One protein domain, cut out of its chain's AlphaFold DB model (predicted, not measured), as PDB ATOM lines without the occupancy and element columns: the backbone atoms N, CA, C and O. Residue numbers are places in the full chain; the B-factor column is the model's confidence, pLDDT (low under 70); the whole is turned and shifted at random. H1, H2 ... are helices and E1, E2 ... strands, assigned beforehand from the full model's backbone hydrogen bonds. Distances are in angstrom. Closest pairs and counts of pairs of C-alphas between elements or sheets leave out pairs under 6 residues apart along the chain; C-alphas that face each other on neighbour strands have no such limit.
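AT A GLANCE: This is residues 15 to 205 of the 205 residues of the protein "CRAL-TRIO domain-containing protein" of Loa loa (UniProt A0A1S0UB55). A twisted wall of four parallel strands has H3 over one face, with H2 and H4 on either side of H3, and H7 crosses H2 on its side away from the sheet and reaches H3 with its residues 202 to 203 alone. A long loop, residues 131 to 181, starts on the other side of the sheet from H3 and comes round to H6 near H2; its residues 160 to 166 stick out. The 191 printed residues hold seven named helices and four strands, in the order H1 E1 H2 E2 H3 E3 H4 H5 E4 H6 H7, with the sheet E1 E2 E3 E4. The class is mixed, helices and strands, with under half of the residues in named elements; the whole is compact, radius of gyration of the C-alphas 16.3 A, spanning 42 by 41 by 32 A.

IN THESE COORDINATES: Find C-alpha 15 at (0.273, -44.628, -29.947), where H1 begins and runs to 22. E1 follows at 26 to 31, 16.1 A, then H2 at 42 to 56, 21.1 A, and E2 at 62 to 67. Next come H3, 78 to 90, 18.0 A; E3, 96 to 102, 16.9 A; H4, 109 to 118, 14.9 A; H5, 121 to 125; and E4, 127 to 130. After the long stretch look for H6 at 182 to 186 and H7 at 192 to 203, 16.0 A, ending at C-alpha 203 (26.716, -22.273, -44.049).

HOW THE PARTS SIT: Look across the parallel sheet: N 30 and O 65 of E1 and E2 are 2.8 A apart, N 100 and O 64 of E3 and E2 2.8 A, and N 128 and O 99 of E4 and E3 2.8 A, within hydrogen-bond range. Three strand-helix-strand units, parallel neighbours joined through helices, are E1 H2 E2, E2 H3 E3 and E3 H4 H5 E4, each crossover right-handed. H3 is on the sheet, over E2 and E3. H2 and H5 only graze it. H3 is the hub: it touches H2 at a shallow tilt of 27 degrees, closest C-alphas Asp 43 and Leu 80, 6.7 A. It touches H4, closest C-alphas Lys 82 and Trp 118, 6.9 A. H7 touches H2 at a steep tilt of 57 degrees, closest C-alphas Ile 47 and Trp 199, 6.2 A. H6 is close to but not clearly touching H2. H1 touches no helix. Every O i to N i+4 pair is within hydrogen-bond range in H1, H2, H3, H5, H6 and H7, and 5 of 6 in H4.

THE WHOLE: The C-alphas of Asn 15 and Gln 74 are the two farthest apart, 46.1 A. The printed part has no cut. The link E4 to H6 is long, 51 residues. Mean pLDDT of the printed part is 71.8; residues 15 to 26, 105 to 109 and 153 to 195 are under 70.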
ATOM      1  N   ASN A  15       0.792 -45.664 -29.044       41.84
ATOM      2  CA  ASN A  15       0.273 -44.628 -29.947       41.84
ATOM      3  C   ASN A  15      -0.492 -43.517 -29.219       41.84
ATOM      4  O   ASN A  15      -0.489 -42.386 -29.687       41.84
ATOM      5  N   ARG A  16      -1.137 -43.800 -28.081       37.25
ATOM      6  CA  ARG A  16      -1.841 -42.786 -27.283       37.25
ATOM      7  C   ARG A  16      -0.868 -41.926 -26.480       37.25
ATOM      8  O   ARG A  16      -1.041 -40.716 -26.442       37.25
ATOM      9  N   ILE A  17       0.174 -42.532 -25.909       44.94
ATOM     10  CA  ILE A  17       1.289 -41.826 -25.275       44.94
ATOM     11  C   ILE A  17       2.033 -41.017 -26.335       44.94
ATOM     12  O   ILE A  17       2.157 -39.821 -26.152       44.94
ATOM     13  N   TYR A  18       2.413 -41.590 -27.477       46.75
ATOM     14  CA  TYR A  18       3.022 -40.883 -28.609       46.75
ATOM     15  C   TYR A  18       2.125 -39.758 -29.127       46.75
ATOM     16  O   TYR A  18       2.613 -38.657 -29.295       46.75
ATOM     17  N   SER A  19       0.818 -39.962 -29.298       39.44
ATOM     18  CA  SER A  19      -0.117 -38.911 -29.728       39.44
ATOM     19  C   SER A  19      -0.264 -37.790 -28.695       39.44
ATOM     20  O   SER A  19      -0.325 -36.627 -29.073       39.44
ATOM     21  N   MET A  20      -0.293 -38.117 -27.401       42.38
ATOM     22  CA  MET A  20      -0.361 -37.143 -26.301       42.38
ATOM     23  C   MET A  20       1.008 -36.487 -26.022       42.38
ATOM     24  O   MET A  20       1.080 -35.406 -25.451       42.38
ATOM     25  N   THR A  21       2.094 -37.123 -26.472       50.47
ATOM     26  CA  THR A  21       3.486 -36.641 -26.444       50.47
ATOM     27  C   THR A  21       3.823 -35.836 -27.704       50.47
ATOM     28  O   THR A  21       4.676 -34.969 -27.653       50.47
ATOM     29  N   LEU A  22       3.122 -36.037 -28.823       46.50
ATOM     30  CA  LEU A  22       3.258 -35.252 -30.056       46.50
ATOM     31  C   LEU A  22       2.569 -33.883 -29.957       46.50
ATOM     32  O   LEU A  22       2.978 -32.951 -30.644       46.50
ATOM     33  N   GLU A  23       1.593 -33.719 -29.057       47.47
ATOM     34  CA  GLU A  23       1.149 -32.380 -28.629       47.47
ATOM     35  C   GLU A  23       2.238 -31.637 -27.838       47.47
ATOM     36  O   GLU A  23       2.196 -30.415 -27.671       47.47
ATOM     37  N   ILE A  24       3.270 -32.357 -27.394       52.72
ATOM     38  CA  ILE A  24       4.465 -31.785 -26.806       52.72
ATOM     39  C   ILE A  24       5.463 -31.543 -27.933       52.72
ATOM     40  O   ILE A  24       6.427 -32.276 -28.116       52.72
ATOM     41  N   PHE A  25       5.198 -30.488 -28.707       61.53
ATOM     42  CA  PHE A  25       6.101 -29.977 -29.736       61.53
ATOM     43  C   PHE A  25       7.551 -30.052 -29.267       61.53
ATOM     44  O   PHE A  25       7.856 -29.574 -28.162       61.53
ATOM     45  N   PHE A  26       8.414 -30.644 -30.093       65.62
ATOM     46  CA  PHE A  26       9.829 -30.786 -29.799       65.62
ATOM     47  C   PHE A  26      10.427 -29.406 -29.562       65.62
ATOM     48  O   PHE A  26      10.289 -28.496 -30.387       65.62
ATOM     49  N   LYS A  27      11.056 -29.235 -28.402       73.50
ATOM     50  CA  LYS A  27      11.633 -27.960 -27.990       73.50
ATOM     51  C   LYS A  27      13.138 -28.044 -27.996       73.50
ATOM     52  O   LYS A  27      13.686 -28.818 -27.226       73.50
ATOM     53  N   VAL A  28      13.775 -27.209 -28.809       79.81
ATOM     54  CA  VAL A  28      15.220 -26.970 -28.744       79.81
ATOM     55  C   VAL A  28      15.430 -25.752 -27.857       79.81
ATOM     56  O   VAL A  28      15.123 -24.630 -28.257       79.81
ATOM     57  N   TRP A  29      15.905 -25.973 -26.635       80.50
ATOM     58  CA  TRP A  29      16.183 -24.906 -25.671       80.50
ATOM     59  C   TRP A  29      17.662 -24.548 -25.703       80.50
ATOM     60  O   TRP A  29      18.461 -25.316 -25.202       80.50
ATOM     61  N   ILE A  30      18.025 -23.368 -26.201       82.50
ATOM     62  CA  ILE A  30      19.412 -22.909 -26.346       82.50
ATOM     63  C   ILE A  30      19.725 -21.872 -25.269       82.50
ATOM     64  O   ILE A  30      19.154 -20.781 -25.269       82.50
ATOM     65  N   ASN A  31      20.649 -22.193 -24.363       82.19
ATOM     66  CA  ASN A  31      21.121 -21.257 -23.343       82.19
ATOM     67  C   ASN A  31      22.209 -20.331 -23.904       82.19
ATOM     68  O   ASN A  31      23.374 -20.713 -24.014       82.19
ATOM     69  N   MET A  32      21.840 -19.086 -24.215       80.38
ATOM     70  CA  MET A  32      22.752 -18.134 -24.854       80.38
ATOM     71  C   MET A  32      23.861 -17.632 -23.928       80.38
ATOM     72  O   MET A  32      24.869 -17.132 -24.411       80.38
ATOM     73  N   ARG A  33      23.706 -17.760 -22.604       77.44
ATOM     74  CA  ARG A  33      24.743 -17.351 -21.647       77.44
ATOM     75  C   ARG A  33      25.888 -18.358 -21.561       77.44
ATOM     76  O   ARG A  33      27.012 -17.958 -21.271       77.44
ATOM     77  N   GLN A  34      25.586 -19.646 -21.693       70.44
ATOM     78  CA  GLN A  34      26.580 -20.715 -21.557       70.44
ATOM     79  C   GLN A  34      27.311 -21.013 -22.864       70.44
ATOM     80  O   GLN A  34      28.388 -21.602 -22.831       70.44
ATOM     81  N   HIS A  35      26.749 -20.578 -23.990       74.38
ATOM     82  CA  HIS A  35      27.405 -20.670 -25.281       74.38
ATOM     83  C   HIS A  35      28.661 -19.791 -25.315       74.38
ATOM     84  O   HIS A  35      28.615 -18.594 -25.022       74.38
ATOM     85  N   VAL A  36      29.791 -20.390 -25.684       76.38
ATOM     86  CA  VAL A  36      31.052 -19.669 -25.866       76.38
ATOM     87  C   VAL A  36      31.102 -19.162 -27.304       76.38
ATOM     88  O   VAL A  36      31.032 -19.943 -28.251       76.38
ATOM     89  N   ILE A  37      31.234 -17.846 -27.483       78.56
ATOM     90  CA  ILE A  37      31.342 -17.245 -28.820       78.56
ATOM     91  C   ILE A  37      32.543 -17.855 -29.549       78.56
ATOM     92  O   ILE A  37      33.657 -17.871 -29.025       78.56
ATOM     93  N   GLY A  38      32.310 -18.352 -30.764       71.88
ATOM     94  CA  GLY A  38      33.342 -19.019 -31.560       71.88
ATOM     95  C   GLY A  38      33.644 -20.461 -31.136       71.88
ATOM     96  O   GLY A  38      34.616 -21.035 -31.631       71.88
ATOM     97  N   GLN A  39      32.831 -21.060 -30.255       78.19
ATOM     98  CA  GLN A  39      32.888 -22.495 -29.988       78.19
ATOM     99  C   GLN A  39      32.729 -23.271 -31.298       78.19
ATOM    100  O   GLN A  39      31.808 -23.036 -32.085       78.19
ATOM    101  N   GLN A  40      33.660 -24.192 -31.532       75.69
ATOM    102  CA  GLN A  40      33.640 -25.033 -32.718       75.69
ATOM    103  C   GLN A  40      32.426 -25.964 -32.675       75.69
ATOM    104  O   GLN A  40      32.023 -26.439 -31.618       75.69
ATOM    105  N   ASN A  41      31.860 -26.239 -33.847       78.44
ATOM    106  CA  ASN A  41      30.792 -27.214 -34.066       78.44
ATOM    107  C   ASN A  41      29.420 -26.941 -33.413       78.44
ATOM    108  O   ASN A  41      28.524 -27.771 -33.573       78.44
ATOM    109  N   SER A  42      29.186 -25.812 -32.732       80.25
ATOM    110  CA  SER A  42      27.854 -25.499 -32.169       80.25
ATOM    111  C   SER A  42      26.758 -25.468 -33.243       80.25
ATOM    112  O   SER A  42      25.635 -25.913 -33.035       80.25
ATOM    113  N   ASP A  43      27.103 -24.984 -34.429       84.19
ATOM    114  CA  ASP A  43      26.270 -24.995 -35.627       84.19
ATOM    115  C   ASP A  43      25.996 -26.413 -36.153       84.19
ATOM    116  O   ASP A  43      24.852 -26.733 -36.480       84.19
ATOM    117  N   LYS A  44      27.016 -27.279 -36.194       81.50
ATOM    118  CA  LYS A  44      26.867 -28.694 -36.569       81.50
ATOM    119  C   LYS A  44      25.949 -29.431 -35.605       81.50
ATOM    120  O   LYS A  44      25.091 -30.186 -36.050       81.50
ATOM    121  N   LEU A  45      26.088 -29.169 -34.305       79.12
ATOM    122  CA  LEU A  45      25.230 -29.747 -33.277       79.12
ATOM    123  C   LEU A  45      23.766 -29.343 -33.496       79.12
ATOM    124  O   LEU A  45      22.889 -30.200 -33.482       79.12
ATOM    125  N   ILE A  46      23.490 -28.065 -33.775       82.19
ATOM    126  CA  ILE A  46      22.124 -27.631 -34.093       82.19
ATOM    127  C   ILE A  46      21.564 -28.367 -35.313       82.19
ATOM    128  O   ILE A  46      20.443 -28.871 -35.249       82.19
ATOM    129  N   ILE A  47      22.319 -28.432 -36.416       85.75
ATOM    130  CA  ILE A  47      21.859 -29.126 -37.628       85.75
ATOM    131  C   ILE A  47      21.612 -30.601 -37.342       85.75
ATOM    132  O   ILE A  47      20.574 -31.121 -37.733       85.75
ATOM    133  N   TYR A  48      22.503 -31.252 -36.596       80.81
ATOM    134  CA  TYR A  48      22.316 -32.631 -36.164       80.81
ATOM    135  C   TYR A  48      20.971 -32.833 -35.458       80.81
ATOM    136  O   TYR A  48      20.214 -33.729 -35.832       80.81
ATOM    137  N   TRP A  49      20.632 -31.980 -34.490       77.75
ATOM    138  CA  TRP A  49      19.369 -32.096 -33.760       77.75
ATOM    139  C   TRP A  49      18.142 -31.771 -34.615       77.75
ATOM    140  O   TRP A  49      17.126 -32.452 -34.486       77.75
ATOM    141  N   LEU A  50      18.223 -30.781 -35.510       81.69
ATOM    142  CA  LEU A  50      17.138 -30.449 -36.443       81.69
ATOM    143  C   LEU A  50      16.878 -31.575 -37.454       81.69
ATOM    144  O   LEU A  50      15.724 -31.913 -37.728       81.69
ATOM    145  N   GLU A  51      17.936 -32.176 -37.984       82.19
ATOM    146  CA  GLU A  51      17.866 -33.294 -38.928       82.19
ATOM    147  C   GLU A  51      17.338 -34.549 -38.255       82.19
ATOM    148  O   GLU A  51      16.366 -35.142 -38.719       82.19
ATOM    149  N   ARG A  52      17.908 -34.897 -37.097       76.00
ATOM    150  CA  ARG A  52      17.435 -36.013 -36.283       76.00
ATOM    151  C   ARG A  52      15.948 -35.875 -35.977       76.00
ATOM    152  O   ARG A  52      15.192 -36.811 -36.209       76.00
ATOM    153  N   HIS A  53      15.524 -34.694 -35.534       76.31
ATOM    154  CA  HIS A  53      14.118 -34.390 -35.303       76.31
ATOM    155  C   HIS A  53      13.271 -34.609 -36.568       76.31
ATOM    156  O   HIS A  53      12.247 -35.288 -36.534       76.31
ATOM    157  N   THR A  54      13.692 -34.035 -37.696       77.81
ATOM    158  CA  THR A  54      12.945 -34.100 -38.960       77.81
ATOM    159  C   THR A  54      12.794 -35.542 -39.449       77.81
ATOM    160  O   THR A  54      11.714 -35.921 -39.904       77.81
ATOM    161  N   MET A  55      13.836 -36.358 -39.291       77.44
ATOM    162  CA  MET A  55      13.850 -37.765 -39.682       77.44
ATOM    163  C   MET A  55      13.055 -38.666 -38.729       77.44
ATOM    164  O   MET A  55      12.252 -39.478 -39.185       77.44
ATOM    165  N   GLU A  56      13.270 -38.550 -37.416       73.12
ATOM    166  CA  GLU A  56      12.661 -39.440 -36.416       73.12
ATOM    167  C   GLU A  56      11.184 -39.112 -36.176       73.12
ATOM    168  O   GLU A  56      10.378 -40.016 -35.956       73.12
ATOM    169  N   LEU A  57      10.818 -37.829 -36.253       72.12
ATOM    170  CA  LEU A  57       9.477 -37.338 -35.934       72.12
ATOM    171  C   LEU A  57       8.705 -36.859 -37.168       72.12
ATOM    172  O   LEU A  57       7.717 -36.146 -37.028       72.12
ATOM    173  N   GLN A  58       9.131 -37.257 -38.372       77.38
ATOM    174  CA  GLN A  58       8.434 -36.971 -39.636       77.38
ATOM    175  C   GLN A  58       8.105 -35.480 -39.810       77.38
ATOM    176  O   GLN A  58       6.981 -35.108 -40.145       77.38
ATOM    177  N   ALA A  59       9.094 -34.620 -39.552       77.94
ATOM    178  CA  ALA A  59       8.946 -33.166 -39.594       77.94
ATOM    179  C   ALA A  59       7.817 -32.613 -38.695       77.94
ATOM    180  O   ALA A  59       7.174 -31.622 -39.049       77.94
ATOM    181  N   ALA A  60       7.591 -33.226 -37.525       80.62
ATOM    182  CA  ALA A  60       6.691 -32.701 -36.499       80.62
ATOM    183  C   ALA A  60       7.001 -31.229 -36.140       80.62
ATOM    184  O   ALA A  60       8.084 -30.715 -36.431       80.62
ATOM    185  N   PRO A  61       6.075 -30.504 -35.499       84.06
ATOM    186  CA  PRO A  61       6.335 -29.102 -35.225       84.06
ATOM    187  C   PRO A  61       7.407 -28.889 -34.141       84.06
ATOM    188  O   PRO A  61       7.373 -29.501 -33.071       84.06
ATOM    189  N   ILE A  62       8.331 -27.970 -34.419       85.31
ATOM    190  CA  ILE A  62       9.469 -27.567 -33.595       85.31
ATOM    191  C   ILE A  62       9.204 -26.190 -32.994       85.31
ATOM    192  O   ILE A  62       8.835 -25.230 -33.678       85.31
ATOM    193  N   THR A  63       9.498 -26.070 -31.705       87.00
ATOM    194  CA  THR A  63       9.620 -24.796 -31.002       87.00
ATOM    195  C   THR A  63      11.084 -24.558 -30.637       87.00
ATOM    196  O   THR A  63      11.673 -25.344 -29.900       87.00
ATOM    197  N   LEU A  64      11.690 -23.470 -31.110       89.38
ATOM    198  CA  LEU A  64      13.019 -23.064 -30.636       89.38
ATOM    199  C   LEU A  64      12.862 -22.071 -29.491       89.38
ATOM    200  O   LEU A  64      12.093 -21.121 -29.606       89.38
ATOM    201  N   LEU A  65      13.605 -22.257 -28.407       88.62
ATOM    202  CA  LEU A  65      13.641 -21.347 -27.271       88.62
ATOM    203  C   LEU A  65      15.068 -20.836 -27.089       88.62
ATOM    204  O   LEU A  65      15.964 -21.599 -26.753       88.62
ATOM    205  N   PHE A  66      15.267 -19.537 -27.286       88.44
ATOM    206  CA  PHE A  66      16.502 -18.835 -26.952       88.44
ATOM    207  C   PHE A  66      16.399 -18.305 -25.526       88.44
ATOM    208  O   PHE A  66      15.646 -17.365 -25.250       88.44
ATOM    209  N   ASP A  67      17.132 -18.925 -24.609       86.19
ATOM    210  CA  ASP A  67      17.212 -18.496 -23.222       86.19
ATOM    211  C   ASP A  67      18.253 -17.394 -23.079       86.19
ATOM    212  O   ASP A  67      19.462 -17.618 -23.161       86.19
ATOM    213  N   MET A  68      17.736 -16.185 -22.869       86.00
ATOM    214  CA  MET A  68      18.501 -14.960 -22.690       86.00
ATOM    215  C   MET A  68      18.678 -14.606 -21.208       86.00
ATOM    216  O   MET A  68      19.140 -13.502 -20.896       86.00
ATOM    217  N   SER A  69      18.324 -15.508 -20.283       84.69
ATOM    218  CA  SER A  69      18.458 -15.287 -18.842       84.69
ATOM    219  C   SER A  69      19.895 -14.918 -18.497       84.69
ATOM    220  O   SER A  69      20.832 -15.686 -18.718       84.69
ATOM    221  N   SER A  70      20.076 -13.729 -17.920       79.75
ATOM    222  CA  SER A  70      21.402 -13.208 -17.560       79.75
ATOM    223  C   SER A  70      22.373 -13.067 -18.748       79.75
ATOM    224  O   SER A  70      23.582 -12.993 -18.533       79.75
ATOM    225  N   CYS A  71      21.873 -13.014 -19.987       78.44
ATOM    226  CA  CYS A  71      22.672 -12.683 -21.160       78.44
ATOM    227  C   CYS A  71      22.904 -11.165 -21.226       78.44
ATOM    228  O   CYS A  71      21.986 -10.365 -21.034       78.44
ATOM    229  N   CYS A  72      24.129 -10.758 -21.544       74.75
ATOM    230  CA  CYS A  72      24.467  -9.373 -21.871       74.75
ATOM    231  C   CYS A  72      24.684  -9.245 -23.383       74.75
ATOM    232  O   CYS A  72      25.047 -10.223 -24.028       74.75
ATOM    233  N   LEU A  73      24.513  -8.040 -23.945       72.50
ATOM    234  CA  LEU A  73      24.771  -7.767 -25.373       72.50
ATOM    235  C   LEU A  73      26.139  -8.278 -25.840       72.50
ATOM    236  O   LEU A  73      26.250  -8.818 -26.932       72.50
ATOM    237  N   GLN A  74      27.156  -8.110 -24.994       72.81
ATOM    238  CA  GLN A  74      28.546  -8.469 -25.284       72.81
ATOM    239  C   GLN A  74      28.773  -9.982 -25.403       72.81
ATOM    240  O   GLN A  74      29.723 -10.396 -26.053       72.81
ATOM    241  N   ASN A  75      27.893 -10.792 -24.810       73.06
ATOM    242  CA  ASN A  75      28.038 -12.248 -24.742       73.06
ATOM    243  C   ASN A  75      27.033 -12.974 -25.643       73.06
ATOM    244  O   ASN A  75      26.865 -14.182 -25.531       73.06
ATOM    245  N   MET A  76      26.323 -12.248 -26.508       80.62
ATOM    246  CA  MET A  76      25.347 -12.842 -27.410       80.62
ATOM    247  C   MET A  76      26.004 -13.196 -28.743       80.62
ATOM    248  O   MET A  76      26.407 -12.308 -29.494       80.62
ATOM    249  N   ASP A  77      26.037 -14.487 -29.067       85.31
ATOM    250  CA  ASP A  77      26.487 -14.970 -30.373       85.31
ATOM    251  C   ASP A  77      25.402 -14.748 -31.438       85.31
ATOM    252  O   ASP A  77      24.533 -15.586 -31.701       85.31
ATOM    253  N   LEU A  78      25.420 -13.552 -32.020       86.00
ATOM    254  CA  LEU A  78      24.494 -13.150 -33.073       86.00
ATOM    255  C   LEU A  78      24.684 -13.951 -34.363       86.00
ATOM    256  O   LEU A  78      23.708 -14.124 -35.092       86.00
ATOM    257  N   ASP A  79      25.888 -14.454 -34.631       87.69
ATOM    258  CA  ASP A  79      26.171 -15.249 -35.823       87.69
ATOM    259  C   ASP A  79      25.576 -16.652 -35.703       87.69
ATOM    260  O   ASP A  79      24.960 -17.135 -36.656       87.69
ATOM    261  N   LEU A  80      25.645 -17.270 -34.519       87.38
ATOM    262  CA  LEU A  80      24.949 -18.525 -34.248       87.38
ATOM    263  C   LEU A  80      23.430 -18.344 -34.347       87.38
ATOM    264  O   LEU A  80      22.768 -19.123 -35.032       87.38
ATOM    265  N   ILE A  81      22.858 -17.299 -33.736       89.19
ATOM    266  CA  ILE A  81      21.410 -17.053 -33.849       89.19
ATOM    267  C   ILE A  81      21.015 -16.839 -35.316       89.19
ATOM    268  O   ILE A  81      20.025 -17.406 -35.783       89.19
ATOM    269  N   LYS A  82      21.795 -16.052 -36.066       90.44
ATOM    270  CA  LYS A  82      21.582 -15.820 -37.499       90.44
ATOM    271  C   LYS A  82      21.612 -17.121 -38.286       90.44
ATOM    272  O   LYS A  82      20.727 -17.337 -39.114       90.44
ATOM    273  N   PHE A  83      22.596 -17.974 -38.018       91.56
ATOM    274  CA  PHE A  83      22.723 -19.292 -38.623       91.56
ATOM    275  C   PHE A  83      21.485 -20.151 -38.349       91.56
ATOM    276  O   PHE A  83      20.901 -20.682 -39.291       91.56
ATOM    277  N   ILE A  84      21.026 -20.229 -37.096       91.38
ATOM    278  CA  ILE A  84      19.842 -21.014 -36.710       91.38
ATOM    279  C   ILE A  84      18.591 -20.490 -37.425       91.38
ATOM    280  O   ILE A  84      17.881 -21.247 -38.085       91.38
ATOM    281  N   VAL A  85      18.347 -19.178 -37.351       91.19
ATOM    282  CA  VAL A  85      17.192 -18.517 -37.981       91.19
ATOM    283  C   VAL A  85      17.180 -18.759 -39.489       91.19
ATOM    284  O   VAL A  85      16.147 -19.105 -40.062       91.19
ATOM    285  N   ARG A  86      18.329 -18.614 -40.151       91.94
ATOM    286  CA  ARG A  86      18.461 -18.867 -41.588       91.94
ATOM    287  C   ARG A  86      18.262 -20.341 -41.930       91.94
ATOM    288  O   ARG A  86      17.515 -20.639 -42.856       91.94
ATOM    289  N   SER A  87      18.843 -21.250 -41.157       91.94
ATOM    290  CA  SER A  87      18.668 -22.691 -41.354       91.94
ATOM    291  C   SER A  87      17.188 -23.070 -41.293       91.94
ATOM    292  O   SER A  87      16.673 -23.704 -42.210       91.94
ATOM    293  N   CYS A  88      16.445 -22.583 -40.295       91.12
ATOM    294  CA  CYS A  88      15.005 -22.826 -40.226       91.12
ATOM    295  C   CYS A  88      14.231 -22.175 -41.373       91.12
ATOM    296  O   CYS A  88      13.327 -22.789 -41.922       91.12
ATOM    297  N   LYS A  89      14.591 -20.954 -41.770       89.69
ATOM    298  CA  LYS A  89      13.917 -20.251 -42.865       89.69
ATOM    299  C   LYS A  89      14.050 -20.974 -44.210       89.69
ATOM    300  O   LYS A  89      13.097 -20.964 -44.983       89.69
ATOM    301  N   TYR A  90      15.222 -21.533 -44.510       89.62
ATOM    302  CA  TYR A  90      15.529 -22.064 -45.844       89.62
ATOM    303  C   TYR A  90      15.509 -23.595 -45.932       89.62
ATOM    304  O   TYR A  90      15.167 -24.113 -46.990       89.62
ATOM    305  N   TYR A  91      15.831 -24.311 -44.850       89.31
ATOM    306  CA  TYR A  91      15.940 -25.779 -44.841       89.31
ATOM    307  C   TYR A  91      14.864 -26.464 -44.001       89.31
ATOM    308  O   TYR A  91      14.399 -27.536 -44.376       89.31
ATOM    309  N   TYR A  92      14.404 -25.827 -42.920       88.69
ATOM    310  CA  TYR A  92      13.390 -26.399 -42.021       88.69
ATOM    311  C   TYR A  92      12.114 -25.540 -41.871       88.69
ATOM    312  O   TYR A  92      11.612 -25.380 -40.753       88.69
ATOM    313  N   PRO A  93      11.552 -24.959 -42.955       87.44
ATOM    314  CA  PRO A  93      10.463 -23.989 -42.830       87.44
ATOM    315  C   PRO A  93       9.139 -24.628 -42.403       87.44
ATOM    316  O   PRO A  93       8.314 -23.966 -41.782       87.44
ATOM    317  N   SER A  94       8.921 -25.901 -42.742       85.06
ATOM    318  CA  SER A  94       7.647 -26.592 -42.516       85.06
ATOM    319  C   SER A  94       7.465 -27.094 -41.086       85.06
ATOM    320  O   SER A  94       6.331 -27.261 -40.650       85.06
ATOM    321  N   CYS A  95       8.558 -27.336 -40.360       84.81
ATOM    322  CA  CYS A  95       8.494 -27.816 -38.984       84.81
ATOM    323  C   CYS A  95       8.594 -26.678 -37.964       84.81
ATOM    324  O   CYS A  95       8.072 -26.821 -36.867       84.81
ATOM    325  N   LEU A  96       9.194 -25.526 -38.279       90.12
ATOM    326  CA  LEU A  96       9.267 -24.429 -37.314       90.12
ATOM    327  C   LEU A  96       7.887 -23.789 -37.066       90.12
ATOM    328  O   LEU A  96       7.342 -23.123 -37.943       90.12
ATOM    329  N   THR A  97       7.363 -23.898 -35.842       89.88
ATOM    330  CA  THR A  97       6.062 -23.310 -35.464       89.88
ATOM    331  C   THR A  97       6.129 -22.277 -34.354       89.88
ATOM    332  O   THR A  97       5.192 -21.495 -34.195       89.88
ATOM    333  N   SER A  98       7.222 -22.220 -33.596       90.25
ATOM    334  CA  SER A  98       7.387 -21.194 -32.571       90.25
ATOM    335  C   SER A  98       8.853 -20.843 -32.337       90.25
ATOM    336  O   SER A  98       9.726 -21.711 -32.323       90.25
ATOM    337  N   LEU A  99       9.112 -19.550 -32.145       91.12
ATOM    338  CA  LEU A  99      10.396 -19.009 -31.717       91.12
ATOM    339  C   LEU A  99      10.169 -18.259 -30.405       91.12
ATOM    340  O   LEU A  99       9.490 -17.236 -30.377       91.12
ATOM    341  N   LEU A 100      10.728 -18.747 -29.309       90.94
ATOM    342  CA  LEU A 100      10.563 -18.161 -27.986       90.94
ATOM    343  C   LEU A 100      11.847 -17.439 -27.594       90.94
ATOM    344  O   LEU A 100      12.915 -18.043 -27.566       90.94
ATOM    345  N   ILE A 101      11.750 -16.155 -27.254       89.81
ATOM    346  CA  ILE A 101      12.844 -15.422 -26.608       89.81
ATOM    347  C   ILE A 101      12.529 -15.347 -25.120       89.81
ATOM    348  O   ILE A 101      11.666 -14.570 -24.696       89.81
ATOM    349  N   PHE A 102      13.205 -16.179 -24.335       90.50
ATOM    350  CA  PHE A 102      12.969 -16.319 -22.906       90.50
ATOM    351  C   PHE A 102      13.847 -15.360 -22.092       90.50
ATOM    352  O   PHE A 102      15.046 -15.254 -22.334       90.50
ATOM    353  N   GLU A 103      13.235 -14.645 -21.141       88.94
ATOM    354  CA  GLU A 103      13.883 -13.653 -20.262       88.94
ATOM    355  C   GLU A 103      14.698 -12.600 -21.042       88.94
ATOM    356  O   GLU A 103      15.784 -12.198 -20.635       88.94
ATOM    357  N   ASN A 104      14.148 -12.128 -22.172       78.94
ATOM    358  CA  ASN A 104      14.765 -11.105 -23.019       78.94
ATOM    359  C   ASN A 104      15.183  -9.858 -22.204       78.94
ATOM    360  O   ASN A 104      14.303  -9.155 -21.685       78.94
ATOM    361  N   PRO A 105      16.479  -9.506 -22.139       68.94
ATOM    362  CA  PRO A 105      16.896  -8.266 -21.511       68.94
ATOM    363  C   PRO A 105      16.402  -7.092 -22.361       68.94
ATOM    364  O   PRO A 105      16.739  -6.964 -23.536       68.94
ATOM    365  N   GLY A 106      15.616  -6.187 -21.768       66.88
ATOM    366  CA  GLY A 106      15.033  -5.019 -22.455       66.88
ATOM    367  C   GLY A 106      16.043  -4.061 -23.118       66.88
ATOM    368  O   GLY A 106      15.641  -3.134 -23.820       66.88
ATOM    369  N   LEU A 107      17.343  -4.307 -22.930       60.88
ATOM    370  CA  LEU A 107      18.485  -3.630 -23.547       60.88
ATOM    371  C   LEU A 107      18.829  -4.151 -24.962       60.88
ATOM    372  O   LEU A 107      19.649  -3.543 -25.642       60.88
ATOM    373  N   LEU A 108      18.182  -5.214 -25.460       61.47
ATOM    374  CA  LEU A 108      18.461  -5.819 -26.777       61.47
ATOM    375  C   LEU A 108      17.673  -5.229 -27.957       61.47
ATOM    376  O   LEU A 108      17.549  -5.880 -28.993       61.47
ATOM    377  N   LYS A 109      17.136  -4.006 -27.861       69.50
ATOM    378  CA  LYS A 109      16.349  -3.413 -28.967       69.50
ATOM    379  C   LYS A 109      17.107  -3.415 -30.304       69.50
ATOM    380  O   LYS A 109      16.506  -3.717 -31.329       69.50
ATOM    381  N   ALA A 110      18.412  -3.134 -30.293       72.31
ATOM    382  CA  ALA A 110      19.250  -3.136 -31.496       72.31
ATOM    383  C   ALA A 110      19.423  -4.542 -32.095       72.31
ATOM    384  O   ALA A 110      19.197  -4.748 -33.285       72.31
ATOM    385  N   SER A 111      19.747  -5.534 -31.264       74.38
ATOM    386  CA  SER A 111      19.847  -6.934 -31.691       74.38
ATOM    387  C   SER A 111      18.514  -7.468 -32.195       74.38
ATOM    388  O   SER A 111      18.475  -8.243 -33.141       74.38
ATOM    389  N   TRP A 112      17.405  -7.004 -31.624       73.25
ATOM    390  CA  TRP A 112      16.078  -7.359 -32.092       73.25
ATOM    391  C   TRP A 112      15.751  -6.789 -33.478       73.25
ATOM    392  O   TRP A 112      15.213  -7.502 -34.327       73.25
ATOM    393  N   ILE A 113      16.120  -5.531 -33.738       80.69
ATOM    394  CA  ILE A 113      16.024  -4.944 -35.083       80.69
ATOM    395  C   ILE A 113      16.814  -5.802 -36.074       80.69
ATOM    396  O   ILE A 113      16.287  -6.159 -37.125       80.69
ATOM    397  N   LEU A 114      18.032  -6.200 -35.704       83.25
ATOM    398  CA  LEU A 114      18.881  -7.050 -36.529       83.25
ATOM    399  C   LEU A 114      18.247  -8.430 -36.790       83.25
ATOM    400  O   LEU A 114      18.151  -8.836 -37.946       83.25
ATOM    401  N   LEU A 115      17.726  -9.102 -35.759       82.25
ATOM    402  CA  LEU A 115      17.051 -10.401 -35.885       82.25
ATOM    403  C   LEU A 115      15.873 -10.351 -36.865       82.25
ATOM    404  O   LEU A 115      15.729 -11.242 -37.704       82.25
ATOM    405  N   ARG A 116      15.063  -9.284 -36.818       84.50
ATOM    406  CA  ARG A 116      13.943  -9.105 -37.758       84.50
ATOM    407  C   ARG A 116      14.392  -9.034 -39.211       84.50
ATOM    408  O   ARG A 116      13.679  -9.545 -40.066       84.50
ATOM    409  N   THR A 117      15.561  -8.455 -39.505       89.25
ATOM    410  CA  THR A 117      16.076  -8.394 -40.888       89.25
ATOM    411  C   THR A 117      16.408  -9.771 -41.466       89.25
ATOM    412  O   THR A 117      16.467  -9.934 -42.683       89.25
ATOM    413  N   TRP A 118      16.606 -10.780 -40.615       89.50
ATOM    414  CA  TRP A 118      16.915 -12.146 -41.042       89.50
ATOM    415  C   TRP A 118      15.656 -13.001 -41.243       89.50
ATOM    416  O   TRP A 118      15.685 -13.978 -41.997       89.50
ATOM    417  N   MET A 119      14.541 -12.606 -40.626       90.12
ATOM    418  CA  MET A 119      13.263 -13.322 -40.632       90.12
ATOM    419  C   MET A 119      12.321 -12.797 -41.726       90.12
ATOM    420  O   MET A 119      12.202 -11.588 -41.923       90.12
ATOM    421  N   SER A 120      11.596 -13.692 -42.410       90.88
ATOM    422  CA  SER A 120      10.465 -13.276 -43.261       90.88
ATOM    423  C   SER A 120       9.291 -12.769 -42.403       90.88
ATOM    424  O   SER A 120       9.244 -13.080 -41.208       90.88
ATOM    425  N   PRO A 121       8.321 -12.024 -42.965       90.94
ATOM    426  CA  PRO A 121       7.129 -11.599 -42.227       90.94
ATOM    427  C   PRO A 121       6.378 -12.759 -41.563       90.94
ATOM    428  O   PRO A 121       5.885 -12.617 -40.449       90.94
ATOM    429  N   GLU A 122       6.324 -13.920 -42.214       91.00
ATOM    430  CA  GLU A 122       5.708 -15.145 -41.696       91.00
ATOM    431  C   GLU A 122       6.464 -15.653 -40.469       91.00
ATOM    432  O   GLU A 122       5.858 -15.884 -39.427       91.00
ATOM    433  N   MET A 123       7.793 -15.742 -40.560       90.56
ATOM    434  CA  MET A 123       8.643 -16.191 -39.460       90.56
ATOM    435  C   MET A 123       8.606 -15.225 -38.268       90.56
ATOM    436  O   MET A 123       8.615 -15.660 -37.120       90.56
ATOM    437  N   GLN A 124       8.496 -13.917 -38.518       90.69
ATOM    438  CA  GLN A 124       8.347 -12.919 -37.454       90.69
ATOM    439  C   GLN A 124       7.064 -13.122 -36.633       90.69
ATOM    440  O   GLN A 124       7.067 -12.807 -35.445       90.69
ATOM    441  N   ARG A 125       5.989 -13.673 -37.222       91.62
ATOM    442  CA  ARG A 125       4.746 -13.998 -36.492       91.62
ATOM    443  C   ARG A 125       4.913 -15.181 -35.538       91.62
ATOM    444  O   ARG A 125       4.150 -15.284 -34.582       91.62
ATOM    445  N   LEU A 126       5.896 -16.051 -35.781       91.44
ATOM    446  CA  LEU A 126       6.206 -17.182 -34.902       91.44
ATOM    447  C   LEU A 126       6.941 -16.742 -33.633       91.44
ATOM    448  O   LEU A 126       7.027 -17.516 -32.679       91.44
ATOM    449  N   LEU A 127       7.492 -15.523 -33.620       90.38
ATOM    450  CA  LEU A 127       8.275 -15.045 -32.498       90.38
ATOM    451  C   LEU A 127       7.412 -14.557 -31.338       90.38
ATOM    452  O   LEU A 127       6.563 -13.679 -31.488       90.38
ATOM    453  N   GLN A 128       7.723 -15.060 -30.148       90.06
ATOM    454  CA  GLN A 128       7.064 -14.711 -28.904       90.06
ATOM    455  C   GLN A 128       8.097 -14.392 -27.820       90.06
ATOM    456  O   GLN A 128       9.113 -15.071 -27.668       90.06
ATOM    457  N   TYR A 129       7.827 -13.346 -27.041       89.12
ATOM    458  CA  TYR A 129       8.618 -13.023 -25.857       89.12
ATOM    459  C   TYR A 129       8.020 -13.707 -24.646       89.12
ATOM    460  O   TYR A 129       6.843 -13.524 -24.342       89.12
ATOM    461  N   VAL A 130       8.854 -14.450 -23.930       91.50
ATOM    462  CA  VAL A 130       8.418 -15.267 -22.804       91.50
ATOM    463  C   VAL A 130       9.181 -14.846 -21.557       91.50
ATOM    464  O   VAL A 130      10.391 -14.627 -21.585       91.50
ATOM    465  N   ARG A 131       8.469 -14.714 -20.439       91.50
ATOM    466  CA  ARG A 131       9.061 -14.522 -19.111       91.50
ATOM    467  C   ARG A 131       8.869 -15.781 -18.286       91.50
ATOM    468  O   ARG A 131       8.005 -16.600 -18.590       91.50
ATOM    469  N   ARG A 132       9.604 -15.900 -17.185       90.88
ATOM    470  CA  ARG A 132       9.463 -16.994 -16.212       90.88
ATOM    471  C   ARG A 132       8.006 -17.240 -15.805       90.88
ATOM    472  O   ARG A 132       7.577 -18.382 -15.742       90.88
ATOM    473  N   SER A 133       7.231 -16.175 -15.608       91.00
ATOM    474  CA  SER A 133       5.813 -16.248 -15.232       91.00
ATOM    475  C   SER A 133       4.882 -16.765 -16.335       91.00
ATOM    476  O   SER A 133       3.776 -17.189 -16.026       91.00
ATOM    477  N   SER A 134       5.285 -16.689 -17.608       91.69
ATOM    478  CA  SER A 134       4.461 -17.090 -18.759       91.69
ATOM    479  C   SER A 134       4.981 -18.340 -19.469       91.69
ATOM    480  O   SER A 134       4.312 -18.849 -20.362       91.69
ATOM    481  N   LEU A 135       6.150 -18.860 -19.080       89.12
ATOM    482  CA  LEU A 135       6.771 -20.024 -19.715       89.12
ATOM    483  C   LEU A 135       5.878 -21.272 -19.663       89.12
ATOM    484  O   LEU A 135       5.864 -22.048 -20.616       89.12
ATOM    485  N   SER A 136       5.075 -21.416 -18.604       88.19
ATOM    486  CA  SER A 136       4.147 -22.537 -18.430       88.19
ATOM    487  C   SER A 136       3.059 -22.631 -19.506       88.19
ATOM    488  O   SER A 136       2.470 -23.694 -19.676       88.19
ATOM    489  N   ALA A 137       2.790 -21.542 -20.234       88.94
ATOM    490  CA  ALA A 137       1.860 -21.536 -21.363       88.94
ATOM    491  C   ALA A 137       2.444 -22.203 -22.622       88.94
ATOM    492  O   ALA A 137       1.696 -22.571 -23.521       88.94
ATOM    493  N   HIS A 138       3.770 -22.362 -22.684       84.81
ATOM    494  CA  HIS A 138       4.480 -22.943 -23.827       84.81
ATOM    495  C   HIS A 138       5.112 -24.298 -23.480       84.81
ATOM    496  O   HIS A 138       5.197 -25.185 -24.327       84.81
ATOM    497  N   VAL A 139       5.567 -24.464 -22.236       80.06
ATOM    498  CA  VAL A 139       6.218 -25.670 -21.710       80.06
ATOM    499  C   VAL A 139       5.486 -26.081 -20.428       80.06
ATOM    500  O   VAL A 139       5.435 -25.280 -19.505       80.06
ATOM    501  N   PRO A 140       4.918 -27.289 -20.295       79.06
ATOM    502  CA  PRO A 140       4.248 -27.674 -19.055       79.06
ATOM    503  C   PRO A 140       5.214 -27.695 -17.856       79.06
ATOM    504  O   PRO A 140       6.364 -28.117 -17.975       79.06
ATOM    505  N   LEU A 141       4.733 -27.276 -16.680       80.88
ATOM    506  CA  LEU A 141       5.531 -27.116 -15.449       80.88
ATOM    507  C   LEU A 141       6.385 -28.336 -15.042       80.88
ATOM    508  O   LEU A 141       7.522 -28.112 -14.612       80.88
ATOM    509  N   PRO A 142       5.914 -29.596 -15.179       76.94
ATOM    510  CA  PRO A 142       6.723 -30.783 -14.890       76.94
ATOM    511  C   PRO A 142       7.978 -30.911 -15.749       76.94
ATOM    512  O   PRO A 142       8.886 -31.641 -15.371       76.94
ATOM    513  N   TYR A 143       8.039 -30.197 -16.876       73.19
ATOM    514  CA  TYR A 143       9.138 -30.239 -17.836       73.19
ATOM    515  C   TYR A 143      10.014 -28.981 -17.820       73.19
ATOM    516  O   TYR A 143      10.951 -28.857 -18.605       73.19
ATOM    517  N   ILE A 144       9.725 -28.036 -16.926       78.00
ATOM    518  CA  ILE A 144      10.531 -26.832 -16.740       78.00
ATOM    519  C   ILE A 144      11.467 -27.045 -15.528       78.00
ATOM    520  O   ILE A 144      11.006 -27.454 -14.454       78.00
ATOM    521  N   PRO A 145      12.772 -26.727 -15.631       80.62
ATOM    522  CA  PRO A 145      13.676 -26.647 -14.482       80.62
ATOM    523  C   PRO A 145      13.181 -25.697 -13.383       80.62
ATOM    524  O   PRO A 145      12.733 -24.587 -13.670       80.62
ATOM    525  N   LYS A 146      13.351 -26.061 -12.104       82.44
ATOM    526  CA  LYS A 146      12.999 -25.183 -10.963       82.44
ATOM    527  C   LYS A 146      13.587 -23.766 -11.066       82.44
ATOM    528  O   LYS A 146      12.908 -22.798 -10.740       82.44
ATOM    529  N   ARG A 147      14.815 -23.617 -11.586       80.88
ATOM    530  CA  ARG A 147      15.467 -22.304 -11.819       80.88
ATOM    531  C   ARG A 147      14.703 -21.395 -12.803       80.88
ATOM    532  O   ARG A 147      14.815 -20.169 -12.744       80.88
ATOM    533  N   TYR A 148      13.879 -21.988 -13.660       84.25
ATOM    534  CA  TYR A 148      12.990 -21.305 -14.601       84.25
ATOM    535  C   TYR A 148      11.520 -21.331 -14.154       84.25
ATOM    536  O   TYR A 148      10.636 -21.059 -14.956       84.25
ATOM    537  N   GLY A 149      11.243 -21.614 -12.875       85.12
ATOM    538  CA  GLY A 149       9.889 -21.586 -12.309       85.12
ATOM    539  C   GLY A 149       9.085 -22.878 -12.483       85.12
ATOM    540  O   GLY A 149       7.880 -22.872 -12.249       85.12
ATOM    541  N   GLY A 150       9.727 -23.974 -12.892       85.00
ATOM    542  CA  GLY A 150       9.083 -25.276 -13.059       85.00
ATOM    543  C   GLY A 150       9.240 -26.234 -11.881       85.00
ATOM    544  O   GLY A 150       9.567 -25.836 -10.764       85.00
ATOM    545  N   GLN A 151       9.010 -27.522 -12.143       81.12
ATOM    546  CA  GLN A 151       8.992 -28.575 -11.123       81.12
ATOM    547  C   GLN A 151      10.129 -29.603 -11.248       81.12
ATOM    548  O   GLN A 151      10.339 -30.354 -10.292       81.12
ATOM    549  N   ILE A 152      10.908 -29.612 -12.342       73.31
ATOM    550  CA  ILE A 152      12.059 -30.525 -12.476       73.31
ATOM    551  C   ILE A 152      13.077 -30.222 -11.365       73.31
ATOM    552  O   ILE A 152      13.614 -29.109 -11.271       73.31
ATOM    553  N   GLN A 153      13.353 -31.223 -10.524       56.72
ATOM    554  CA  GLN A 153      14.386 -31.167  -9.489       56.72
ATOM    555  C   GLN A 153      15.748 -31.567 -10.054       56.72
ATOM    556  O   GLN A 153      15.854 -32.534 -10.801       56.72
ATOM    557  N   LYS A 154      16.791 -30.831  -9.651       50.72
ATOM    558  CA  LYS A 154      18.199 -31.142  -9.913       50.72
ATOM    559  C   LYS A 154      18.581 -32.474  -9.247       50.72
ATOM    560  O   LYS A 154      19.181 -32.470  -8.180       50.72
ATOM    561  N   ASN A 155      18.336 -33.602  -9.901       39.78
ATOM    562  CA  ASN A 155      19.298 -34.702  -9.829       39.78
ATOM    563  C   ASN A 155      20.376 -34.411 -10.883       39.78
ATOM    564  O   ASN A 155      20.530 -35.126 -11.863       39.78
ATOM    565  N   GLU A 156      21.077 -33.286 -10.694       45.25
ATOM    566  CA  GLU A 156      22.060 -32.709 -11.626       45.25
ATOM    567  C   GLU A 156      23.298 -33.583 -11.825       45.25
ATOM    568  O   GLU A 156      24.085 -33.310 -12.713       45.25
ATOM    569  N   LYS A 157      23.464 -34.648 -11.035       34.38
ATOM    570  CA  LYS A 157      24.524 -35.634 -11.256       34.38
ATOM    571  C   LYS A 157      24.173 -36.692 -12.294       34.38
ATOM    572  O   LYS A 157      25.043 -37.450 -12.661       34.38
ATOM    573  N   ASN A 158      22.922 -36.752 -12.750       33.56
ATOM    574  CA  ASN A 158      22.492 -37.773 -13.697       33.56
ATOM    575  C   ASN A 158      22.162 -37.231 -15.086       33.56
ATOM    576  O   ASN A 158      21.870 -38.038 -15.943       33.56
ATOM    577  N   LEU A 159      22.184 -35.924 -15.373       39.53
ATOM    578  CA  LEU A 159      21.908 -35.496 -16.757       39.53
ATOM    579  C   LEU A 159      23.045 -35.899 -17.716       39.53
ATOM    580  O   LEU A 159      22.779 -36.189 -18.876       39.53
ATOM    581  N   ASP A 160      24.258 -36.025 -17.175       38.44
ATOM    582  CA  ASP A 160      25.446 -36.513 -17.877       38.44
ATOM    583  C   ASP A 160      25.566 -38.058 -17.790       38.44
ATOM    584  O   ASP A 160      26.065 -38.690 -18.719       38.44
ATOM    585  N   ASP A 161      25.047 -38.687 -16.717       33.28
ATOM    586  CA  ASP A 161      25.018 -40.158 -16.529       33.28
ATOM    587  C   ASP A 161      23.774 -40.840 -17.151       33.28
ATOM    588  O   ASP A 161      23.730 -42.065 -17.308       33.28
ATOM    589  N   LEU A 162      22.744 -40.076 -17.532       39.41
ATOM    590  CA  LEU A 162      21.571 -40.547 -18.275       39.41
ATOM    591  C   LEU A 162      21.967 -40.696 -19.741       39.41
ATOM    592  O   LEU A 162      21.536 -39.943 -20.612       39.41
ATOM    593  N   GLY A 163      22.803 -41.701 -20.000       32.62
ATOM    594  CA  GLY A 163      23.185 -42.093 -21.345       32.62
ATOM    595  C   GLY A 163      21.966 -42.185 -22.267       32.62
ATOM    596  O   GLY A 163      20.869 -42.543 -21.832       32.62
ATOM    597  N   TYR A 164      22.207 -41.857 -23.539       37.16
ATOM    598  CA  TYR A 164      21.391 -41.919 -24.764       37.16
ATOM    599  C   TYR A 164      20.014 -42.627 -24.767       37.16
ATOM    600  O   TYR A 164      19.163 -42.272 -25.577       37.16
ATOM    601  N   GLY A 165      19.755 -43.622 -23.919       31.83
ATOM    602  CA  GLY A 165      18.488 -44.344 -23.823       31.83
ATOM    603  C   GLY A 165      17.325 -43.565 -23.195       31.83
ATOM    604  O   GLY A 165      16.190 -43.799 -23.601       31.83
ATOM    605  N   PHE A 166      17.560 -42.635 -22.258       32.31
ATOM    606  CA  PHE A 166      16.463 -41.921 -21.567       32.31
ATOM    607  C   PHE A 166      16.082 -40.577 -22.214       32.31
ATOM    608  O   PHE A 166      14.924 -40.166 -22.129       32.31
ATOM    609  N   LEU A 167      17.008 -39.935 -22.939       38.97
ATOM    610  CA  LEU A 167      16.716 -38.772 -23.797       38.97
ATOM    611  C   LEU A 167      15.722 -39.116 -24.922       38.97
ATOM    612  O   LEU A 167      14.952 -38.257 -25.335       38.97
ATOM    613  N   ASN A 168      15.655 -40.387 -25.337       38.62
ATOM    614  CA  ASN A 168      14.667 -40.890 -26.301       38.62
ATOM    615  C   ASN A 168      13.255 -41.083 -25.709       38.62
ATOM    616  O   ASN A 168      12.332 -41.448 -26.435       38.62
ATOM    617  N   CYS A 169      13.074 -40.883 -24.397       34.25
ATOM    618  CA  CYS A 169      11.790 -41.052 -23.708       34.25
ATOM    619  C   CYS A 169      11.276 -39.768 -23.046       34.25
ATOM    620  O   CYS A 169      10.159 -39.761 -22.528       34.25
ATOM    621  N   LEU A 170      12.055 -38.683 -23.055       40.34
ATOM    622  CA  LEU A 170      11.593 -37.389 -22.569       40.34
ATOM    623  C   LEU A 170      11.010 -36.581 -23.740       40.34
ATOM    624  O   LEU A 170      11.671 -36.446 -24.766       40.34
ATOM    625  N   PRO A 171       9.817 -35.975 -23.601       48.28
ATOM    626  CA  PRO A 171       9.203 -35.162 -24.659       48.28
ATOM    627  C   PRO A 171       9.963 -33.863 -25.007       48.28
ATOM    628  O   PRO A 171       9.473 -33.035 -25.772       48.28
ATOM    629  N   PHE A 172      11.118 -33.622 -24.383       47.34
ATOM    630  CA  PHE A 172      11.879 -32.379 -24.460       47.34
ATOM    631  C   PHE A 172      13.359 -32.708 -24.571       47.34
ATOM    632  O   PHE A 172      13.924 -33.310 -23.657       47.34
ATOM    633  N   VAL A 173      14.004 -32.247 -25.641       50.66
ATOM    634  CA  VAL A 173      15.464 -32.229 -25.699       50.66
ATOM    635  C   VAL A 173      15.915 -30.878 -25.163       50.66
ATOM    636  O   VAL A 173      15.935 -29.863 -25.857       50.66
ATOM    637  N   TYR A 174      16.240 -30.851 -23.873       49.84
ATOM    638  CA  TYR A 174      16.882 -29.692 -23.266       49.84
ATOM    639  C   TYR A 174      18.330 -29.624 -23.773       49.84
ATOM    640  O   TYR A 174      19.241 -30.178 -23.165       49.84
ATOM    641  N   LEU A 175      18.523 -28.987 -24.930       51.19
ATOM    642  CA  LEU A 175      19.836 -28.760 -25.534       51.19
ATOM    643  C   LEU A 175      20.534 -27.590 -24.877       51.19
ATOM    644  O   LEU A 175      20.783 -26.553 -25.487       51.19
ATOM    645  N   GLU A 176      20.922 -27.783 -23.625       48.91
ATOM    646  CA  GLU A 176      22.004 -26.973 -23.108       48.91
ATOM    647  C   GLU A 176      23.221 -27.278 -23.989       48.91
ATOM    648  O   GLU A 176      23.819 -28.344 -23.866       48.91
ATOM    649  N   ILE A 177      23.521 -26.389 -24.949       49.56
ATOM    650  CA  ILE A 177      24.764 -26.413 -25.726       49.56
ATOM    651  C   ILE A 177      25.864 -26.122 -24.712       49.56
ATOM    652  O   ILE A 177      26.308 -24.993 -24.524       49.56
ATOM    653  N   GLN A 178      26.196 -27.145 -23.940       43.12
ATOM    654  CA  GLN A 178      27.286 -27.130 -23.004       43.12
ATOM    655  C   GLN A 178      28.574 -27.170 -23.837       43.12
ATOM    656  O   GLN A 178      28.611 -27.793 -24.906       43.12
ATOM    657  N   PRO A 179      29.664 -26.568 -23.347       39.72
ATOM    658  CA  PRO A 179      30.972 -26.626 -24.000       39.72
ATOM    659  C   PRO A 179      31.532 -28.056 -24.163       39.72
ATOM    660  O   PRO A 179      32.581 -28.233 -24.766       39.72
ATOM    661  N   CYS A 180      30.844 -29.078 -23.643       38.03
ATOM    662  CA  CYS A 180      31.308 -30.457 -23.502       38.03
ATOM    663  C   CYS A 180      30.650 -31.456 -24.486       38.03
ATOM    664  O   CYS A 180      30.565 -32.639 -24.182       38.03
ATOM    665  N   MET A 181      30.160 -31.019 -25.651       47.66
ATOM    666  CA  MET A 181      29.528 -31.926 -26.636       47.66
ATOM    667  C   MET A 181      30.451 -32.356 -27.792       47.66
ATOM    668  O   MET A 181      29.994 -32.996 -28.739       47.66
ATOM    669  N   ASP A 182      31.759 -32.083 -27.722       43.53
ATOM    670  CA  ASP A 182      32.714 -32.570 -28.732       43.53
ATOM    671  C   ASP A 182      32.728 -34.111 -28.824       43.53
ATOM    672  O   ASP A 182      32.921 -34.665 -29.905       43.53
ATOM    673  N   SER A 183      32.445 -34.826 -27.729       47.16
ATOM    674  CA  SER A 183      32.361 -36.292 -27.730       47.16
ATOM    675  C   SER A 183      31.141 -36.846 -28.474       47.16
ATOM    676  O   SER A 183      31.224 -37.950 -29.009       47.16
ATOM    677  N   GLU A 184      30.027 -36.105 -28.545       47.62
ATOM    678  CA  GLU A 184      28.837 -36.549 -29.286       47.62
ATOM    679  C   GLU A 184      29.084 -36.515 -30.790       47.62
ATOM    680  O   GLU A 184      28.760 -37.474 -31.481       47.62
ATOM    681  N   LEU A 185      29.725 -35.453 -31.289       48.00
ATOM    682  CA  LEU A 185      30.089 -35.312 -32.702       48.00
ATOM    683  C   LEU A 185      31.091 -36.385 -33.154       48.00
ATOM    684  O   LEU A 185      31.033 -36.834 -34.297       48.00
ATOM    685  N   VAL A 186      31.971 -36.828 -32.251       44.25
ATOM    686  CA  VAL A 186      32.960 -37.892 -32.500       44.25
ATOM    687  C   VAL A 186      32.320 -39.292 -32.558       44.25
ATOM    688  O   VAL A 186      32.887 -40.192 -33.174       44.25
ATOM    689  N   ALA A 187      31.126 -39.489 -31.983       42.66
ATOM    690  CA  ALA A 187      30.418 -40.775 -31.953       42.66
ATOM    691  C   ALA A 187      29.353 -40.946 -33.060       42.66
ATOM    692  O   ALA A 187      28.640 -41.954 -33.089       42.66
ATOM    693  N   LEU A 188      29.213 -39.976 -33.969       49.06
ATOM    694  CA  LEU A 188      28.153 -39.978 -34.977       49.06
ATOM    695  C   LEU A 188      28.410 -41.027 -36.090       49.06
ATOM    696  O   LEU A 188      29.473 -41.016 -36.709       49.06
ATOM    697  N   PRO A 189      27.456 -41.936 -36.390       50.19
ATOM    698  CA  PRO A 189      27.642 -42.982 -37.401       50.19
ATOM    699  C   PRO A 189      27.739 -42.433 -38.835       50.19
ATOM    700  O   PRO A 189      27.214 -41.366 -39.139       50.19
ATOM    701  N   HIS A 190      28.283 -43.240 -39.753       45.41
ATOM    702  CA  HIS A 190      28.499 -42.975 -41.192       45.41
ATOM    703  C   HIS A 190      27.301 -42.450 -42.036       45.41
ATOM    704  O   HIS A 190      27.482 -42.149 -43.208       45.41
ATOM    705  N   HIS A 191      26.100 -42.265 -41.474       48.19
ATOM    706  CA  HIS A 191      24.970 -41.559 -42.113       48.19
ATOM    707  C   HIS A 191      25.193 -40.021 -42.225       48.19
ATOM    708  O   HIS A 191      24.355 -39.281 -42.737       48.19
ATOM    709  N   LEU A 192      26.341 -39.518 -41.763       52.50
ATOM    710  CA  LEU A 192      26.726 -38.103 -41.723       52.50
ATOM    711  C   LEU A 192      26.889 -37.388 -43.073       52.50
ATOM    712  O   LEU A 192      26.961 -36.165 -43.062       52.50
ATOM    713  N   GLU A 193      26.932 -38.066 -44.223       57.03
ATOM    714  CA  GLU A 193      27.081 -37.354 -45.506       57.03
ATOM    715  C   GLU A 193      25.931 -36.370 -45.751       57.03
ATOM    716  O   GLU A 193      26.170 -35.228 -46.137       57.03
ATOM    717  N   MET A 194      24.690 -36.762 -45.437       58.38
ATOM    718  CA  MET A 194      23.547 -35.845 -45.520       58.38
ATOM    719  C   MET A 194      23.651 -34.696 -44.513       58.38
ATOM    720  O   MET A 194      23.312 -33.565 -44.852       58.38
ATOM    721  N   LEU A 195      24.165 -34.956 -43.305       67.00
ATOM    722  CA  LEU A 195      24.359 -33.928 -42.280       67.00
ATOM    723  C   LEU A 195      25.422 -32.911 -42.702       67.00
ATOM    724  O   LEU A 195      25.177 -31.714 -42.606       67.00
ATOM    725  N   GLU A 196      26.569 -33.364 -43.207       70.62
ATOM    726  CA  GLU A 196      27.636 -32.489 -43.700       70.62
ATOM    727  C   GLU A 196      27.184 -31.702 -44.935       70.62
ATOM    728  O   GLU A 196      27.467 -30.510 -45.035       70.62
ATOM    729  N   VAL A 197      26.415 -32.312 -45.845       72.31
ATOM    730  CA  VAL A 197      25.838 -31.608 -47.001       72.31
ATOM    731  C   VAL A 197      24.834 -30.543 -46.554       72.31
ATOM    732  O   VAL A 197      24.933 -29.394 -46.993       72.31
ATOM    733  N   ASN A 198      23.894 -30.878 -45.668       75.50
ATOM    734  CA  ASN A 198      22.871 -29.938 -45.204       75.50
ATOM    735  C   ASN A 198      23.474 -28.828 -44.341       75.50
ATOM    736  O   ASN A 198      23.155 -27.657 -44.548       75.50
ATOM    737  N   TRP A 199      24.425 -29.153 -43.464       80.31
ATOM    738  CA  TRP A 199      25.207 -28.168 -42.720       80.31
ATOM    739  C   TRP A 199      26.000 -27.244 -43.653       80.31
ATOM    740  O   TRP A 199      25.892 -26.020 -43.542       80.31
ATOM    741  N   ALA A 200      26.749 -27.793 -44.615       78.44
ATOM    742  CA  ALA A 200      27.534 -27.001 -45.562       78.44
ATOM    743  C   ALA A 200      26.644 -26.101 -46.427       78.44
ATOM    744  O   ALA A 200      27.041 -25.000 -46.804       78.44
ATOM    745  N   ASN A 201      25.428 -26.544 -46.735       81.06
ATOM    746  CA  ASN A 201      24.428 -25.748 -47.429       81.06
ATOM    747  C   ASN A 201      23.880 -24.620 -46.534       81.06
ATOM    748  O   ASN A 201      23.863 -23.468 -46.966       81.06
ATOM    749  N   CYS A 202      23.576 -24.901 -45.262       78.69
ATOM    750  CA  CYS A 202      23.203 -23.886 -44.267       78.69
ATOM    751  C   CYS A 202      24.310 -22.846 -44.023       78.69
ATOM    752  O   CYS A 202      24.020 -21.694 -43.711       78.69
ATOM    753  N   LYS A 203      25.587 -23.209 -44.180       81.25
ATOM    754  CA  LYS A 203      26.716 -22.273 -44.049       81.25
ATOM    755  C   LYS A 203      26.858 -21.279 -45.200       81.25
ATOM    756  O   LYS A 203      27.492 -20.244 -45.014       81.25
ATOM    757  N   LYS A 204      26.312 -21.580 -46.381       81.06
ATOM    758  CA  LYS A 204      26.451 -20.733 -47.581       81.06
ATOM    759  C   LYS A 204      25.504 -19.529 -47.592       81.06
ATOM    760  O   LYS A 204      25.652 -18.673 -48.464       81.06
ATOM    761  N   ILE A 205      24.533 -19.475 -46.678       71.75
ATOM    762  CA  ILE A 205      23.447 -18.481 -46.666       71.75
ATOM    763  C   ILE A 205      23.649 -17.363 -45.650       71.75
ATOM    764  O   ILE A 205      23.466 -16.188 -46.043       71.75
TER     765      ILE A 205